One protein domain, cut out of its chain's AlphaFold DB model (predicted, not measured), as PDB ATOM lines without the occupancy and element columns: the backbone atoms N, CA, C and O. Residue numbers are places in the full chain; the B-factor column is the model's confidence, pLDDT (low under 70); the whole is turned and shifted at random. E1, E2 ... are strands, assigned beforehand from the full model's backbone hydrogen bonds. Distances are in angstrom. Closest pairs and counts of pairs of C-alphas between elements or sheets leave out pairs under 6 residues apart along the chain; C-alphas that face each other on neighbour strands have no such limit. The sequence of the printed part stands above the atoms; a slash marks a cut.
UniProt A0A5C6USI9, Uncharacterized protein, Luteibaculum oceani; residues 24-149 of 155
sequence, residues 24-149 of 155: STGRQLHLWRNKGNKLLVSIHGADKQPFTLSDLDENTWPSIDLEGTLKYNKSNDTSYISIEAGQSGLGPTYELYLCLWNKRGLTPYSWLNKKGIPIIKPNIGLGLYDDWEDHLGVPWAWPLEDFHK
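AT A GLANCE: This is residues 24 to 149 of the 155 residues of an uncharacterized protein of Luteibaculum oceani (UniProt A0A5C6USI9). A strongly twisted sheet of seven strands winds round like a loose, open barrel, with E1, E2, E5, E6, E7 and E9 in turn round it and a gap left between E1 and E9, which are apart. The small hairpin of E3 and E4 sits at one end of the long axis, and E8, which pairs with the last residues of E7, sits at the other end. The printed part has 126 residues, with no named helix and nine named strands, E1 to E9 in order along the chain; the larger sheet is branched, its neighbour pairs antiparallel. The class is all strand, though under half of the residues, 56 of 126, are in named elements. The whole is compact, with a radius of gyration of the C-alphas of 15.0 A and spans of 45 by 34 by 33 A.

IN THESE COORDINATES: In the larger sheet, E7 is the longest strand, residues 93 to 102, and measures 28.1 A from first to last C-alpha. Beside it in the sheet are E6, residues 78 to 84, 18.9 A; E9, residues 117 to 124, 22.6 A; and E8, residues 105 to 108. E5 is residues 66 to 73, 21.4 A, E2 is residues 38 to 44, 19.7 A, and E1 is residues 28 to 33, 16.9 A. E3, residues 52 to 54, and E4, residues 60 to 62, form the second sheet. C-alpha 28 stands at (215.503, 182.945, 181.807), C-alpha 102 at (224.989, 162.048, 183.217) and C-alpha 124 at (230.535, 183.373, 173.606).

HOW THE PARTS SIT: E7 has E6 and E8 on one side and E9 on the other side. N 97 and O 121 of E7 and E9 are 2.8 A apart, within hydrogen-bond range. Pairing is staggered along E7: E6 pairs over residues 93 to 97, E8 over residues 99 to 102. N 81 of E6 and O 96 of E7 are 2.9 A apart, and N 100 of E7 and O 107 of E8 are 2.8 A apart. E5, E6, E7 and E8 form a meander, each strand the antiparallel neighbour of the one before; N 71 and O 80 of the hairpin E5 and E6 are 2.8 A apart. E2 and E5 are antiparallel at 118 degrees, with N 39 and O 68 2.8 A apart. In the hairpin E1 and E2, N 30 and O 42 are 2.8 A apart. In the hairpin E3 and E4, N 53 and O 61 are 2.8 A apart; E2 and E3 are apart, as are E4 and E5. Residues 119 to 120 of E9 pair antiparallel with residues 147 to 148.

THE WHOLE: The two C-alphas farthest apart, those of Asp 57 and Lys 103, are 47.1 A from each other. The printed part has no cut, and no link between named strands is long. Residues 125 to 149 hold no named element. Mean pLDDT of the printed part is 81.0, with residues 54 to 57, residue 87 and residues 125 to 141 under 70.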
ATOM      1  N   SER A  24     221.247 179.608 187.449       90.25
ATOM      2  CA  SER A  24     221.412 179.695 188.908       90.25
ATOM      3  C   SER A  24     221.095 181.084 189.485       90.25
ATOM      4  O   SER A  24     220.723 181.193 190.653       90.25
ATOM      5  N   THR A  25     221.196 182.138 188.671       88.88
ATOM      6  CA  THR A  25     220.974 183.541 189.065       88.88
ATOM      7  C   THR A  25     219.524 183.990 188.893       88.88
ATOM      8  O   THR A  25     219.131 185.069 189.332       88.88
ATOM      9  N   GLY A  26     218.700 183.143 188.280       89.94
ATOM     10  CA  GLY A  26     217.284 183.372 188.070       89.94
ATOM     11  C   GLY A  26     216.925 183.908 186.684       89.94
ATOM     12  O   GLY A  26     215.727 184.042 186.408       89.94
ATOM     13  N   ARG A  27     217.909 184.151 185.813       90.69
ATOM     14  CA  ARG A  27     217.726 184.604 184.427       90.69
ATOM     15  C   ARG A  27     217.096 183.501 183.591       90.69
ATOM     16  O   ARG A  27     217.271 182.316 183.879       90.69
ATOM     17  N   GLN A  28     216.336 183.877 182.567       93.75
ATOM     18  CA  GLN A  28     215.503 182.945 181.807       93.75
ATOM     19  C   GLN A  28     215.888 182.905 180.336       93.75
ATOM     20  O   GLN A  28     216.086 183.942 179.716       93.75
ATOM     21  N   LEU A  29     215.916 181.702 179.770       94.31
ATOM     22  CA  LEU A  29     216.104 181.444 178.345       94.31
ATOM     23  C   LEU A  29     214.866 180.732 177.802       94.31
ATOM     24  O   LEU A  29     214.450 179.697 178.321       94.31
ATOM     25  N   HIS A  30     214.265 181.277 176.754       95.38
ATOM     26  CA  HIS A  30     213.102 180.713 176.085       95.38
ATOM     27  C   HIS A  30     213.491 180.285 174.673       95.38
ATOM     28  O   HIS A  30     213.996 181.093 173.898       95.38
ATOM     29  N   LEU A  31     213.232 179.019 174.344       95.50
ATOM     30  CA  LEU A  31     213.511 178.443 173.031       95.50
ATOM     31  C   LEU A  31     212.236 177.916 172.380       95.50
ATOM     32  O   LEU A  31     211.638 176.943 172.855       95.50
ATOM     33  N   TRP A  32     211.870 178.499 171.244       94.75
ATOM     34  CA  TRP A  32     210.699 178.103 170.467       94.75
ATOM     35  C   TRP A  32     211.079 177.726 169.044       94.75
ATOM     36  O   TRP A  32     212.041 178.232 168.472       94.75
ATOM     37  N   ARG A  33     210.314 176.803 168.456       91.75
ATOM     38  CA  ARG A  33     210.513 176.419 167.057       91.75
ATOM     39  C   ARG A  33     210.102 177.558 166.135       91.75
ATOM     40  O   ARG A  33     209.018 178.107 166.300       91.75
ATOM     41  N   ASN A  34     210.930 177.810 165.130       90.38
ATOM     42  CA  ASN A  34     210.573 178.587 163.953       90.38
ATOM     43  C   ASN A  34     210.590 177.654 162.718       90.38
ATOM     44  O   ASN A  34     210.366 176.444 162.835       90.38
ATOM     45  N   LYS A  35     210.816 178.199 161.520       87.00
ATOM     46  CA  LYS A  35     210.886 177.462 160.254       87.00
ATOM     47  C   LYS A  35     212.248 176.778 160.073       87.00
ATOM     48  O   LYS A  35     213.295 177.399 160.236       87.00
ATOM     49  N   GLY A  36     212.246 175.512 159.654       87.00
ATOM     50  CA  GLY A  36     213.475 174.769 159.347       87.00
ATOM     51  C   GLY A  36     214.359 174.543 160.578       87.00
ATOM     52  O   GLY A  36     213.879 174.060 161.599       87.00
ATOM     53  N   ASN A  37     215.648 174.886 160.479       88.25
ATOM     54  CA  ASN A  37     216.609 174.851 161.592       88.25
ATOM     55  C   ASN A  37     216.613 176.130 162.442       88.25
ATOM     56  O   ASN A  37     217.469 176.267 163.317       88.25
ATOM     57  N   LYS A  38     215.702 177.069 162.178       92.62
ATOM     58  CA  LYS A  38     215.616 178.327 162.915       92.62
ATOM     59  C   LYS A  38     214.761 178.172 164.169       92.62
ATOM     60  O   LYS A  38     213.811 177.383 164.227       92.62
ATOM     61  N   LEU A  39     215.094 178.963 165.174       94.38
ATOM     62  CA  LEU A  39     214.463 179.033 166.481       94.38
ATOM     63  C   LEU A  39     214.192 180.502 166.805       94.38
ATOM     64  O   LEU A  39     214.922 181.377 166.348       94.38
ATOM     65  N   LEU A  40     213.155 180.751 167.597       94.81
ATOM     66  CA  LEU A  40     212.999 182.025 168.290       94.81
ATOM     67  C   LEU A  40     213.619 181.880 169.673       94.81
ATOM     68  O   LEU A  40     213.319 180.920 170.397       94.81
ATOM     69  N   VAL A  41     214.497 182.816 170.006       94.25
ATOM     70  CA  VAL A  41     215.248 182.844 171.251       94.25
ATOM     71  C   VAL A  41     214.934 184.133 171.983       94.25
ATOM     72  O   VAL A  41     215.098 185.219 171.441       94.25
ATOM     73  N   SER A  42     214.489 184.018 173.227       93.69
ATOM     74  CA  SER A  42     214.353 185.177 174.112       93.69
ATOM     75  C   SER A  42     215.109 184.934 175.401       93.69
ATOM     76  O   SER A  42     215.040 183.837 175.958       93.69
ATOM     77  N   ILE A  43     215.804 185.951 175.889       90.75
ATOM     78  CA  ILE A  43     216.577 185.895 177.125       90.75
ATOM     79  C   ILE A  43     216.141 187.042 178.020       90.75
ATOM     80  O   ILE A  43     215.929 188.154 177.549       90.75
ATOM     81  N   HIS A  44     215.968 186.753 179.303       91.19
ATOM     82  CA  HIS A  44     215.477 187.707 180.285       91.19
ATOM     83  C   HIS A  44     216.362 187.693 181.527       91.19
ATOM     84  O   HIS A  44     216.870 186.639 181.928       91.19
ATOM     85  N   GLY A  45     216.491 188.852 182.160       89.50
ATOM     86  CA  GLY A  45     217.074 189.020 183.477       89.50
ATOM     87  C   GLY A  45     216.298 188.274 184.564       89.50
ATOM     88  O   GLY A  45     215.218 187.714 184.348       89.50
ATOM     89  N   ALA A  46     216.854 188.263 185.775       88.19
ATOM     90  CA  ALA A  46     216.194 187.674 186.943       88.19
ATOM     91  C   ALA A  46     214.890 188.413 187.319       88.19
ATOM     92  O   ALA A  46     213.962 187.820 187.870       88.19
ATOM     93  N   ASP A  47     214.802 189.692 186.956       89.69
ATOM     94  CA  ASP A  47     213.622 190.557 187.038       89.69
ATOM     95  C   ASP A  47     212.574 190.280 185.940       89.69
ATOM     96  O   ASP A  47     211.505 190.891 185.936       89.69
ATOM     97  N   LYS A  48     212.853 189.317 185.048       87.69
ATOM     98  CA  LYS A  48     212.049 188.940 183.877       87.69
ATOM     99  C   LYS A  48     211.977 190.012 182.788       87.69
ATOM    100  O   LYS A  48     211.160 189.868 181.881       87.69
ATOM    101  N   GLN A  49     212.808 191.050 182.845       90.00
ATOM    102  CA  GLN A  49     212.927 192.012 181.753       90.00
ATOM    103  C   GLN A  49     213.912 191.497 180.703       90.00
ATOM    104  O   GLN A  49     214.853 190.780 181.052       90.00
ATOM    105  N   PRO A  50     213.711 191.795 179.412       88.44
ATOM    106  CA  PRO A  50     214.707 191.477 178.399       88.44
ATOM    107  C   PRO A  50     215.984 192.289 178.628       88.44
ATOM    108  O   PRO A  50     215.941 193.411 179.131       88.44
ATOM    109  N   PHE A  51     217.119 191.732 178.221       83.00
ATOM    110  CA  PHE A  51     218.351 192.502 178.114       83.00
ATOM    111  C   PHE A  51     218.267 193.447 176.915       83.00
ATOM    112  O   PHE A  51     217.682 193.106 175.883       83.00
ATOM    113  N   THR A  52     218.882 194.618 177.046       80.50
ATOM    114  CA  THR A  52     219.109 195.529 175.926       80.50
ATOM    115  C   THR A  52     220.471 195.217 175.324       80.50
ATOM    116  O   THR A  52     221.485 195.251 176.018       80.50
ATOM    117  N   LEU A  53     220.473 194.875 174.044       75.94
ATOM    118  CA  LEU A  53     221.657 194.629 173.234       75.94
ATOM    119  C   LEU A  53     221.944 195.901 172.449       75.94
ATOM    120  O   LEU A  53     221.013 196.423 171.844       75.94
ATOM    121  N   SER A  54     223.189 196.362 172.437       69.50
ATOM    122  CA  SER A  54     223.597 197.541 171.672       69.50
ATOM    123  C   SER A  54     224.646 197.166 170.630       69.50
ATOM    124  O   SER A  54     225.455 196.272 170.889       69.50
ATOM    125  N   ASP A  55     224.628 197.822 169.471       68.25
ATOM    126  CA  ASP A  55     225.767 197.830 168.545       68.25
ATOM    127  C   ASP A  55     226.688 199.038 168.803       68.25
ATOM    128  O   ASP A  55     226.464 199.830 169.724       68.25
ATOM    129  N   LEU A  56     227.734 199.168 167.978       63.22
ATOM    130  CA  LEU A  56     228.648 200.313 168.020       63.22
ATOM    131  C   LEU A  56     228.000 201.646 167.631       63.22
ATOM    132  O   LEU A  56     228.506 202.692 168.024       63.22
ATOM    133  N   ASP A  57     226.910 201.612 166.867       67.44
ATOM    134  CA  ASP A  57     226.182 202.798 166.413       67.44
ATOM    135  C   ASP A  57     225.081 203.206 167.418       67.44
ATOM    136  O   ASP A  57     224.189 203.989 167.091       67.44
ATOM    137  N   GLU A  58     225.129 202.667 168.646       70.69
ATOM    138  CA  GLU A  58     224.166 202.872 169.739       70.69
ATOM    139  C   GLU A  58     222.727 202.433 169.417       70.69
ATOM    140  O   GLU A  58     221.786 202.718 170.171       70.69
ATOM    141  N   ASN A  59     222.526 201.683 168.335       74.75
ATOM    142  CA  ASN A  59     221.246 201.053 168.071       74.75
ATOM    143  C   ASN A  59     221.019 199.965 169.111       74.75
ATOM    144  O   ASN A  59     221.917 199.186 169.429       74.75
ATOM    145  N   THR A  60     219.794 199.902 169.630       76.06
ATOM    146  CA  THR A  60     219.452 198.955 170.685       76.06
ATOM    147  C   THR A  60     218.336 198.009 170.281       76.06
ATOM    148  O   THR A  60     217.360 198.397 169.634       76.06
ATOM    149  N   TRP A  61     218.461 196.753 170.704       80.75
ATOM    150  CA  TRP A  61     217.465 195.714 170.481       80.75
ATOM    151  C   TRP A  61     217.194 194.936 171.762       80.75
ATOM    152  O   TRP A  61     218.128 194.587 172.488       80.75
ATOM    153  N   PRO A  62     215.927 194.605 172.048       86.06
ATOM    154  CA  PRO A  62     215.620 193.707 173.145       86.06
ATOM    155  C   PRO A  62     216.076 192.287 172.799       86.06
ATOM    156  O   PRO A  62     215.946 191.837 171.660       86.06
ATOM    157  N   SER A  63     216.518 191.526 173.796       88.12
ATOM    158  CA  SER A  63     216.811 190.096 173.655       88.12
ATOM    159  C   SER A  63     215.540 189.232 173.590       88.12
ATOM    160  O   SER A  63     215.410 188.251 174.324       88.12
ATOM    161  N   ILE A  64     214.581 189.601 172.735       91.38
ATOM    162  CA  ILE A  64     213.284 188.936 172.530       91.38
ATOM    163  C   ILE A  64     213.169 188.490 171.076       91.38
ATOM    164  O   ILE A  64     213.532 189.232 170.170       91.38
ATOM    165  N   ASP A  65     212.635 187.284 170.874       92.19
ATOM    166  CA  ASP A  65     212.355 186.685 169.561       92.19
ATOM    167  C   ASP A  65     213.513 186.776 168.555       92.19
ATOM    168  O   ASP A  65     213.315 186.830 167.340       92.19
ATOM    169  N   LEU A  66     214.742 186.720 169.067       90.88
ATOM    170  CA  LEU A  66     215.947 186.685 168.259       90.88
ATOM    171  C   LEU A  66     215.994 185.397 167.449       90.88
ATOM    172  O   LEU A  66     215.630 184.316 167.926       90.88
ATOM    173  N   GLU A  67     216.489 185.500 166.223       92.75
ATOM    174  CA  GLU A  67     216.642 184.333 165.374       92.75
ATOM    175  C   GLU A  67     217.879 183.528 165.791       92.75
ATOM    176  O   GLU A  67     219.020 183.950 165.622       92.75
ATOM    177  N   GLY A  68     217.648 182.331 166.325       92.81
ATOM    178  CA  GLY A  68     218.692 181.349 166.591       92.81
ATOM    179  C   GLY A  68     218.756 180.307 165.481       92.81
ATOM    180  O   GLY A  68     217.735 179.746 165.085       92.81
ATOM    181  N   THR A  69     219.952 179.974 165.007       93.38
ATOM    182  CA  THR A  69     220.160 178.910 164.019       93.38
ATOM    183  C   THR A  69     220.745 177.673 164.686       93.38
ATOM    184  O   THR A  69     221.834 177.727 165.257       93.38
ATOM    185  N   LEU A  70     220.058 176.532 164.579       92.81
ATOM    186  CA  LEU A  70     220.608 175.245 164.999       92.81
ATOM    187  C   LEU A  70     221.739 174.831 164.048       92.81
ATOM    188  O   LEU A  70     221.525 174.647 162.843       92.81
ATOM    189  N   LYS A  71     222.932 174.661 164.616       90.31
ATOM    190  CA  LYS A  71     224.161 174.242 163.946       90.31
ATOM    191  C   LYS A  71     224.687 172.945 164.565       90.31
ATOM    192  O   LYS A  71     224.352 172.574 165.691       90.31
ATOM    193  N   TYR A  72     225.519 172.249 163.800       87.19
ATOM    194  CA  TYR A  72     226.195 171.031 164.228       87.19
ATOM    195  C   TYR A  72     227.671 171.115 163.856       87.19
ATOM    196  O   TYR A  72     228.017 171.266 162.683       87.19
ATOM    197  N   ASN A  73     228.537 171.019 164.860       84.00
ATOM    198  CA  ASN A  73     229.973 170.964 164.677       84.00
ATOM    199  C   ASN A  73     230.411 169.493 164.593       84.00
ATOM    200  O   ASN A  73     230.342 168.734 165.557       84.00
ATOM    201  N   LYS A  74     230.868 169.096 163.401       82.44
ATOM    202  CA  LYS A  74     231.332 167.732 163.117       82.44
ATOM    203  C   LYS A  74     232.614 167.368 163.864       82.44
ATOM    204  O   LYS A  74     232.807 166.194 164.151       82.44
ATOM    205  N   SER A  75     233.484 168.342 164.142       82.75
ATOM    206  CA  SER A  75     234.799 168.085 164.749       82.75
ATOM    207  C   SER A  75     234.694 167.586 166.191       82.75
ATOM    208  O   SER A  75     235.528 166.801 166.627       82.75
ATOM    209  N   ASN A  76     233.642 167.993 166.904       79.00
ATOM    210  CA  ASN A  76     233.418 167.661 168.308       79.00
ATOM    211  C   ASN A  76     232.047 167.003 168.565       79.00
ATOM    212  O   ASN A  76     231.605 166.977 169.710       79.00
ATOM    213  N   ASP A  77     231.364 166.502 167.524       81.19
ATOM    214  CA  ASP A  77     230.019 165.887 167.589       81.19
ATOM    215  C   ASP A  77     229.037 166.679 168.472       81.19
ATOM    216  O   ASP A  77     228.367 166.137 169.351       81.19
ATOM    217  N   THR A  78     228.986 168.000 168.279       84.31
ATOM    218  CA  THR A  78     228.221 168.884 169.163       84.31
ATOM    219  C   THR A  78     227.203 169.720 168.403       84.31
ATOM    220  O   THR A  78     227.512 170.377 167.408       84.31
ATOM    221  N   SER A  79     225.964 169.720 168.896       89.62
ATOM    222  CA  SER A  79     224.901 170.602 168.409       89.62
ATOM    223  C   SER A  79     224.809 171.856 169.276       89.62
ATOM    224  O   SER A  79     224.860 171.765 170.502       89.62
ATOM    225  N   TYR A  80     224.624 173.013 168.650       92.06
ATOM    226  CA  TYR A  80     224.506 174.296 169.340       92.06
ATOM    227  C   TYR A  80     223.563 175.232 168.582       92.06
ATOM    228  O   TYR A  80     223.323 175.057 167.385       92.06
ATOM    229  N   ILE A  81     222.994 176.208 169.280       93.44
ATOM    230  CA  ILE A  81     222.174 177.264 168.682       93.44
ATOM    231  C   ILE A  81     223.040 178.515 168.616       93.44
ATOM    232  O   ILE A  81     223.559 178.946 169.635       93.44
ATOM    233  N   SER A  82     223.209 179.071 167.425       92.56
ATOM    234  CA  SER A  82     223.981 180.291 167.189       92.56
ATOM    235  C   SER A  82     223.015 181.450 166.991       92.56
ATOM    236  O   SER A  82     222.111 181.354 166.159       92.56
ATOM    237  N   ILE A  83     223.182 182.498 167.787       89.81
ATOM    238  CA  ILE A  83     222.341 183.692 167.812       89.81
ATOM    239  C   ILE A  83     223.252 184.868 167.520       89.81
ATOM    240  O   ILE A  83     224.259 185.046 168.197       89.81
ATOM    241  N   GLU A  84     222.903 185.651 166.516       85.75
ATOM    242  CA  GLU A  84     223.564 186.920 166.262       85.75
ATOM    243  C   GLU A  84     222.802 188.019 167.004       85.75
ATOM    244  O   GLU A  84     221.582 188.135 166.871       85.75
ATOM    245  N   ALA A  85     223.504 188.770 167.848       75.12
ATOM    246  CA  ALA A  85     222.928 189.866 168.609       75.12
ATOM    247  C   ALA A  85     223.045 191.174 167.816       75.12
ATOM    248  O   ALA A  85     224.140 191.539 167.412       75.12
ATOM    249  N   GLY A  86     221.946 191.905 167.638       72.44
ATOM    250  CA  GLY A  86     221.955 193.179 166.912       72.44
ATOM    251  C   GLY A  86     221.826 193.010 165.397       72.44
ATOM    252  O   GLY A  86     221.024 192.198 164.926       72.44
ATOM    253  N   GLN A  87     222.563 193.810 164.624       69.38
ATOM    254  CA  GLN A  87     222.451 193.819 163.166       69.38
ATOM    255  C   GLN A  87     223.075 192.569 162.528       69.38
ATOM    256  O   GLN A  87     224.197 192.176 162.839       69.38
ATOM    257  N   SER A  88     222.356 191.974 161.572       74.75
ATOM    258  CA  SER A  88     222.832 190.788 160.860       74.75
ATOM    259  C   SER A  88     224.114 191.054 160.061       74.75
ATOM    260  O   SER A  88     224.194 192.016 159.296       74.75
ATOM    261  N   GLY A  89     225.084 190.157 160.207       73.19
ATOM    262  CA  GLY A  89     226.433 190.222 159.653       73.19
ATOM    263  C   GLY A  89     227.447 191.021 160.480       73.19
ATOM    264  O   GLY A  89     228.627 190.991 160.132       73.19
ATOM    265  N   LEU A  90     227.017 191.735 161.523       70.25
ATOM    266  CA  LEU A  90     227.847 192.677 162.287       70.25
ATOM    267  C   LEU A  90     227.818 192.412 163.797       70.25
ATOM    268  O   LEU A  90     228.629 192.963 164.536       70.25
ATOM    269  N   GLY A  91     226.887 191.580 164.254       70.62
ATOM    270  CA  GLY A  91     226.618 191.366 165.664       70.62
ATOM    271  C   GLY A  91     227.552 190.351 166.323       70.62
ATOM    272  O   GLY A  91     227.976 189.384 165.678       70.62
ATOM    273  N   PRO A  92     227.828 190.472 167.635       74.81
ATOM    274  CA  PRO A  92     228.485 189.397 168.358       74.81
ATOM    275  C   PRO A  92     227.609 188.140 168.338       74.81
ATOM    276  O   PRO A  92     226.377 188.195 168.428       74.81
ATOM    277  N   THR A  93     228.256 186.980 168.234       84.25
ATOM    278  CA  THR A  93     227.550 185.699 168.212       84.25
ATOM    279  C   THR A  93     227.514 185.070 169.599       84.25
ATOM    280  O   THR A  93     228.545 184.790 170.209       84.25
ATOM    281  N   TYR A  94     226.310 184.766 170.069       86.12
ATOM    282  CA  TYR A  94     226.057 183.990 171.273       86.12
ATOM    283  C   TYR A  94     225.720 182.541 170.905       86.12
ATOM    284  O   TYR A  94     224.865 182.276 170.055       86.12
ATOM    285  N   GLU A  95     226.406 181.584 171.525       91.38
ATOM    286  CA  GLU A  95     226.253 180.161 171.238       91.38
ATOM    287  C   GLU A  95     225.668 179.416 172.439       91.38
ATOM    288  O   GLU A  95     226.163 179.489 173.557       91.38
ATOM    289  N   LEU A  96     224.618 178.638 172.205       93.44
ATOM    290  CA  LEU A  96     223.965 177.814 173.216       93.44
ATOM    291  C   LEU A  96     224.213 176.342 172.905       93.44
ATOM    292  O   LEU A  96     223.538 175.740 172.063       93.44
ATOM    293  N   TYR A  97     225.188 175.757 173.588       93.62
ATOM    294  CA  TYR A  97     225.585 174.365 173.431       93.62
ATOM    295  C   TYR A  97     224.572 173.430 174.086       93.62
ATOM    296  O   TYR A  97     224.244 173.543 175.269       93.62
ATOM    297  N   LEU A  98     224.084 172.463 173.313       93.62
ATOM    298  CA  LEU A  98     223.139 171.469 173.802       93.62
ATOM    299  C   LEU A  98     223.920 170.356 174.492       93.62
ATOM    300  O   LEU A  98     224.733 169.687 173.857       93.62
ATOM    301  N   CYS A  99     223.664 170.141 175.779       92.88
ATOM    302  CA  CYS A  99     224.406 169.192 176.597       92.88
ATOM    303  C   CYS A  99     223.476 168.247 177.369       92.88
ATOM    304  O   CYS A  99     222.281 168.492 177.551       92.88
ATOM    305  N   LEU A 100     224.054 167.149 177.849       92.19
ATOM    306  CA  LEU A 100     223.441 166.196 178.761       92.19
ATOM    307  C   LEU A 100     224.349 165.997 179.971       92.19
ATOM    308  O   LEU A 100     225.517 165.632 179.824       92.19
ATOM    309  N   TRP A 101     223.793 166.164 181.166       91.00
ATOM    310  CA  TRP A 101     224.432 165.746 182.409       91.00
ATOM    311  C   TRP A 101     224.108 164.286 182.708       91.00
ATOM    312  O   TRP A 101     222.939 163.895 182.786       91.00
ATOM    313  N   ASN A 102     225.134 163.460 182.877       89.75
ATOM    314  CA  ASN A 102     224.989 162.048 183.217       89.75
ATOM    315  C   ASN A 102     226.069 161.611 184.224       89.75
ATOM    316  O   ASN A 102     226.768 162.437 184.803       89.75
ATOM    317  N   LYS A 103     226.213 160.299 184.458       88.81
ATOM    318  CA  LYS A 103     227.197 159.750 185.413       88.81
ATOM    319  C   LYS A 103     228.657 160.115 185.095       88.81
ATOM    320  O   LYS A 103     229.498 159.999 185.974       88.81
ATOM    321  N   ARG A 104     228.961 160.511 183.855       86.44
ATOM    322  CA  ARG A 104     230.288 160.956 183.399       86.44
ATOM    323  C   ARG A 104     230.454 162.482 183.449       86.44
ATOM    324  O   ARG A 104     231.469 162.981 182.985       86.44
ATOM    325  N   GLY A 105     229.469 163.208 183.984       88.81
ATOM    326  CA  GLY A 105     229.430 164.670 183.997       88.81
ATOM    327  C   GLY A 105     228.698 165.255 182.789       88.81
ATOM    328  O   GLY A 105     227.807 164.619 182.214       88.81
ATOM    329  N   LEU A 106     229.057 166.491 182.435       89.94
ATOM    330  CA  LEU A 106     228.498 167.210 181.296       89.94
ATOM    331  C   LEU A 106     229.080 166.666 179.990       89.94
ATOM    332  O   LEU A 106     230.293 166.593 179.814       89.94
ATOM    333  N   THR A 107     228.209 166.295 179.061       90.88
ATOM    334  CA  THR A 107     228.597 165.767 177.748       90.88
ATOM    335  C   THR A 107     227.804 166.466 176.649       90.88
ATOM    336  O   THR A 107     226.636 166.790 176.885       90.88
ATOM    337  N   PRO A 108     228.379 166.691 175.456       89.56
ATOM    338  CA  PRO A 108     227.624 167.212 174.325       89.56
ATOM    339  C   PRO A 108     226.409 166.343 173.998       89.56
ATOM    340  O   PRO A 108     226.457 165.112 174.067       89.56
ATOM    341  N   TYR A 109     225.303 166.981 173.623       87.88
ATOM    342  CA  TYR A 109     224.156 166.274 173.080       87.88
ATOM    343  C   TYR A 109     224.512 165.730 171.695       87.88
ATOM    344  O   TYR A 109     224.717 166.487 170.745       87.88
ATOM    345  N   SER A 110     224.488 164.404 171.585       79.38
ATOM    346  CA  SER A 110     224.599 163.679 170.324       79.38
ATOM    347  C   SER A 110     223.304 162.917 170.059       79.38
ATOM    348  O   SER A 110     222.683 162.342 170.957       79.38
ATOM    349  N   TRP A 111     222.890 162.848 168.795       72.62
ATOM    350  CA  TRP A 111     221.700 162.093 168.390       72.62
ATOM    351  C   TRP A 111     221.798 160.597 168.699       72.62
ATOM    352  O   TRP A 111     220.765 159.928 168.804       72.62
ATOM    353  N   LEU A 112     223.022 160.093 168.859       72.12
ATOM    354  CA  LEU A 112     223.331 158.712 169.216       72.12
ATOM    355  C   LEU A 112     223.263 158.465 170.729       72.12
ATOM    356  O   LEU A 112     223.028 157.334 171.152       72.12
ATOM    357  N   ASN A 113     223.408 159.508 171.552       70.69
ATOM    358  CA  ASN A 113     223.394 159.402 173.006       70.69
ATOM    359  C   ASN A 113     222.465 160.449 173.629       70.69
ATOM    360  O   ASN A 113     222.844 161.591 173.855       70.69
ATOM    361  N   LYS A 114     221.239 160.023 173.946       77.12
ATOM    362  CA  LYS A 114     220.174 160.880 174.498       77.12
ATOM    363  C   LYS A 114     219.959 160.699 176.004       77.12
ATOM    364  O   LYS A 114     218.923 161.106 176.523       77.12
ATOM    365  N   LYS A 115     220.873 160.015 176.700       83.19
ATOM    366  CA  LYS A 115     220.708 159.680 178.120       83.19
ATOM    367  C   LYS A 115     221.349 160.749 179.000       83.19
ATOM    368  O   LYS A 115     222.565 160.916 178.993       83.19
ATOM    369  N   GLY A 116     220.530 161.416 179.802       88.62
ATOM    370  CA  GLY A 116     220.979 162.400 180.780       88.62
ATOM    371  C   GLY A 116     219.937 163.479 181.016       88.62
ATOM    372  O   GLY A 116     218.863 163.463 180.414       88.62
ATOM    373  N   ILE A 117     220.271 164.408 181.903       91.69
ATOM    374  CA  ILE A 117     219.478 165.605 182.164       91.69
ATOM    375  C   ILE A 117     219.905 166.667 181.145       91.69
ATOM    376  O   ILE A 117     221.087 167.012 181.111       91.69
ATOM    377  N   PRO A 118     218.989 167.172 180.305       93.44
ATOM    378  CA  PRO A 118     219.277 168.259 179.379       93.44
ATOM    379  C   PRO A 118     219.787 169.511 180.102       93.44
ATOM    380  O   PRO A 118     219.160 169.969 181.057       93.44
ATOM    381  N   ILE A 119     220.898 170.057 179.616       94.12
ATOM    382  CA  ILE A 119     221.492 171.329 180.044       94.12
ATOM    383  C   ILE A 119     221.780 172.145 178.789       94.12
ATOM    384  O   ILE A 119     222.225 171.590 177.781       94.12
ATOM    385  N   ILE A 120     221.530 173.448 178.841       95.38
ATOM    386  CA  ILE A 120     221.982 174.368 177.800       95.38
ATOM    387  C   ILE A 120     223.155 175.144 178.369       95.38
ATOM    388  O   ILE A 120     223.002 175.838 179.368       95.38
ATOM    389  N   LYS A 121     224.318 175.000 177.743       94.31
ATOM    390  CA  LYS A 121     225.546 175.669 178.151       94.31
ATOM    391  C   LYS A 121     225.775 176.894 177.267       94.31
ATOM    392  O   LYS A 121     226.030 176.717 176.073       94.31
ATOM    393  N   PRO A 122     225.684 178.111 177.811       91.25
ATOM    394  CA  PRO A 122     226.118 179.298 177.102       91.25
ATOM    395  C   PRO A 122     227.595 179.254 176.757       91.25
ATOM    396  O   PRO A 122     228.418 178.739 177.513       91.25
ATOM    397  N   ASN A 123     227.925 179.855 175.631       85.81
ATOM    398  CA  ASN A 123     229.273 180.214 175.274       85.81
ATOM    399  C   ASN A 123     229.239 181.487 174.430       85.81
ATOM    400  O   ASN A 123     228.273 181.764 173.715       85.81
ATOM    401  N   ILE A 124     230.317 182.249 174.504       75.00
ATOM    402  CA  ILE A 124     230.535 183.373 173.606       75.00
ATOM    403  C   ILE A 124     231.232 182.810 172.364       75.00
ATOM    404  O   ILE A 124     232.217 182.083 172.483       75.00
ATOM    405  N   GLY A 125     230.668 183.081 171.186       68.12
ATOM    406  CA  GLY A 125     231.267 182.720 169.905       68.12
ATOM    407  C   GLY A 125     232.321 183.743 169.467       68.12
ATOM    408  O   GLY A 125     233.117 184.222 170.269       68.12
ATOM    409  N   LEU A 126     232.314 184.091 168.177       64.25
ATOM    410  CA  LEU A 126     233.106 185.200 167.638       64.25
ATOM    411  C   LEU A 126     232.469 186.549 168.006       64.25
ATOM    412  O   LEU A 126     231.277 186.762 167.766       64.25
ATOM    413  N   GLY A 127     233.288 187.452 168.543       53.22
ATOM    414  CA  GLY A 127     233.053 188.891 168.519       53.22
ATOM    415  C   GLY A 127     233.929 189.504 167.430       53.22
ATOM    416  O   GLY A 127     235.112 189.180 167.338       53.22
ATOM    417  N   LEU A 128     233.348 190.350 166.580       44.22
ATOM    418  CA  LEU A 128     234.115 191.470 166.036       44.22
ATOM    419  C   LEU A 128     234.427 192.399 167.224       44.22
ATOM    420  O   LEU A 128     233.686 192.352 168.201       44.22
ATOM    421  N   TYR A 129     235.502 193.181 167.129       50.88
ATOM    422  CA  TYR A 129     236.139 194.003 168.179       50.88
ATOM    423  C   TYR A 129     237.269 193.251 168.905       50.88
ATOM    424  O   TYR A 129     237.090 192.546 169.896       50.88
ATOM    425  N   ASP A 130     238.448 193.355 168.282       41.12
ATOM    426  CA  ASP A 130     239.758 192.823 168.698       41.12
ATOM    427  C   ASP A 130     240.462 193.786 169.686       41.12
ATOM    428  O   ASP A 130     241.630 193.635 170.044       41.12
ATOM    429  N   ASP A 131     239.748 194.815 170.128       45.88
ATOM    430  CA  ASP A 131     240.156 195.849 171.058       45.88
ATOM    431  C   ASP A 131     239.652 195.483 172.450       45.88
ATOM    432  O   ASP A 131     238.502 195.688 172.833       45.88
ATOM    433  N   TRP A 132     240.578 194.984 173.257       42.09
ATOM    434  CA  TRP A 132     240.426 194.758 174.694       42.09
ATOM    435  C   TRP A 132     240.002 196.022 175.491       42.09
ATOM    436  O   TRP A 132     239.778 195.930 176.697       42.09
ATOM    437  N   GLU A 133     239.914 197.189 174.837       39.34
ATOM    438  CA  GLU A 133     239.623 198.509 175.416       39.34
ATOM    439  C   GLU A 133     238.235 199.071 175.047       39.34
ATOM    440  O   GLU A 133     237.759 199.990 175.719       39.34
ATOM    441  N   ASP A 134     237.529 198.490 174.069       43.56
ATOM    442  CA  ASP A 134     236.223 198.996 173.646       43.56
ATOM    443  C   ASP A 134     235.096 198.321 174.435       43.56
ATOM    444  O   ASP A 134     234.536 197.277 174.097       43.56
ATOM    445  N   HIS A 135     234.705 198.988 175.517       39.03
ATOM    446  CA  HIS A 135     233.548 198.665 176.358       39.03
ATOM    447  C   HIS A 135     232.183 198.689 175.625       39.03
ATOM    448  O   HIS A 135     231.140 198.612 176.278       39.03
ATOM    449  N   LEU A 136     232.162 198.783 174.292       39.19
ATOM    450  CA  LEU A 136     230.968 199.021 173.476       39.19
ATOM    451  C   LEU A 136     230.495 197.808 172.660       39.19
ATOM    452  O   LEU A 136     229.439 197.879 172.044       39.19
ATOM    453  N   GLY A 137     231.196 196.672 172.705       44.78
ATOM    454  CA  GLY A 137     230.866 195.522 171.851       44.78
ATOM    455  C   GLY A 137     230.870 194.157 172.532       44.78
ATOM    456  O   GLY A 137     231.148 193.162 171.869       44.78
ATOM    457  N   VAL A 138     230.624 194.061 173.849       51.47
ATOM    458  CA  VAL A 138     230.928 192.820 174.590       51.47
ATOM    459  C   VAL A 138     229.675 192.123 175.170       51.47
ATOM    460  O   VAL A 138     228.821 192.766 175.774       51.47
ATOM    461  N   PRO A 139     229.566 190.783 175.066       52.47
ATOM    462  CA  PRO A 139     228.471 189.928 175.554       52.47
ATOM    463  C   PRO A 139     228.246 189.860 177.082       52.47
ATOM    464  O   PRO A 139     227.660 188.893 177.562       52.47
ATOM    465  N   TRP A 140     228.653 190.853 177.875       50.94
ATOM    466  CA  TRP A 140     228.454 190.855 179.337       50.94
ATOM    467  C   TRP A 140     226.974 190.894 179.757       50.94
ATOM    468  O   TRP A 140     226.641 190.479 180.868       50.94
ATOM    469  N   ALA A 141     226.078 191.341 178.872       58.47
ATOM    470  CA  ALA A 141     224.636 191.227 179.079       58.47
ATOM    471  C   ALA A 141     224.133 189.776 178.955       58.47
ATOM    472  O   ALA A 141     223.093 189.428 179.515       58.47
ATOM    473  N   TRP A 142     224.859 188.912 178.238       73.81
ATOM    474  CA  TRP A 142     224.436 187.537 178.038       73.81
ATOM    475  C   TRP A 142     224.750 186.678 179.264       73.81
ATOM    476  O   TRP A 142     225.861 186.712 179.796       73.81
ATOM    477  N   PRO A 143     223.800 185.847 179.717       78.44
ATOM    478  CA  PRO A 143     224.066 184.910 180.794       78.44
ATOM    479  C   PRO A 143     225.105 183.879 180.343       78.44
ATOM    480  O   PRO A 143     224.959 183.271 179.281       78.44
ATOM    481  N   LEU A 144     226.139 183.667 181.157       83.88
ATOM    482  CA  LEU A 144     227.174 182.654 180.909       83.88
ATOM    483  C   LEU A 144     227.000 181.394 181.767       83.88
ATOM    484  O   LEU A 144     227.689 180.399 181.564       83.88
ATOM    485  N   GLU A 145     226.063 181.439 182.710       89.50
ATOM    486  CA  GLU A 145     225.725 180.327 183.590       89.50
ATOM    487  C   GLU A 145     224.919 179.256 182.852       89.50
ATOM    488  O   GLU A 145     224.085 179.553 181.995       89.50
ATOM    489  N   ASP A 146     225.141 177.994 183.216       93.75
ATOM    490  CA  ASP A 146     224.422 176.876 182.617       93.75
ATOM    491  C   ASP A 146     222.911 176.992 182.908       93.75
ATOM    492  O   ASP A 146     222.456 177.228 184.032       93.75
ATOM    493  N   PHE A 147     222.108 176.800 181.867       94.44
ATOM    494  CA  PHE A 147     220.660 176.839 181.948       94.44
ATOM    495  C   PHE A 147     220.094 175.447 182.216       94.44
ATOM    496  O   PHE A 147     220.397 174.465 181.526       94.44
ATOM    497  N   HIS A 148     219.154 175.391 183.156       93.94
ATOM    498  CA  HIS A 148     218.462 174.180 183.567       93.94
ATOM    499  C   HIS A 148     216.952 174.324 183.382       93.94
ATOM    500  O   HIS A 148     216.361 175.384 183.603       93.94
ATOM    501  N   LYS A 149     216.275 173.234 183.016       89.44
ATOM    502  CA  LYS A 149     214.818 173.201 183.144       89.44
ATOM    503  C   LYS A 149     214.456 173.148 184.617       89.44
ATOM    504  O   LYS A 149     214.960 172.289 185.341       89.44
TER     505      LYS A 149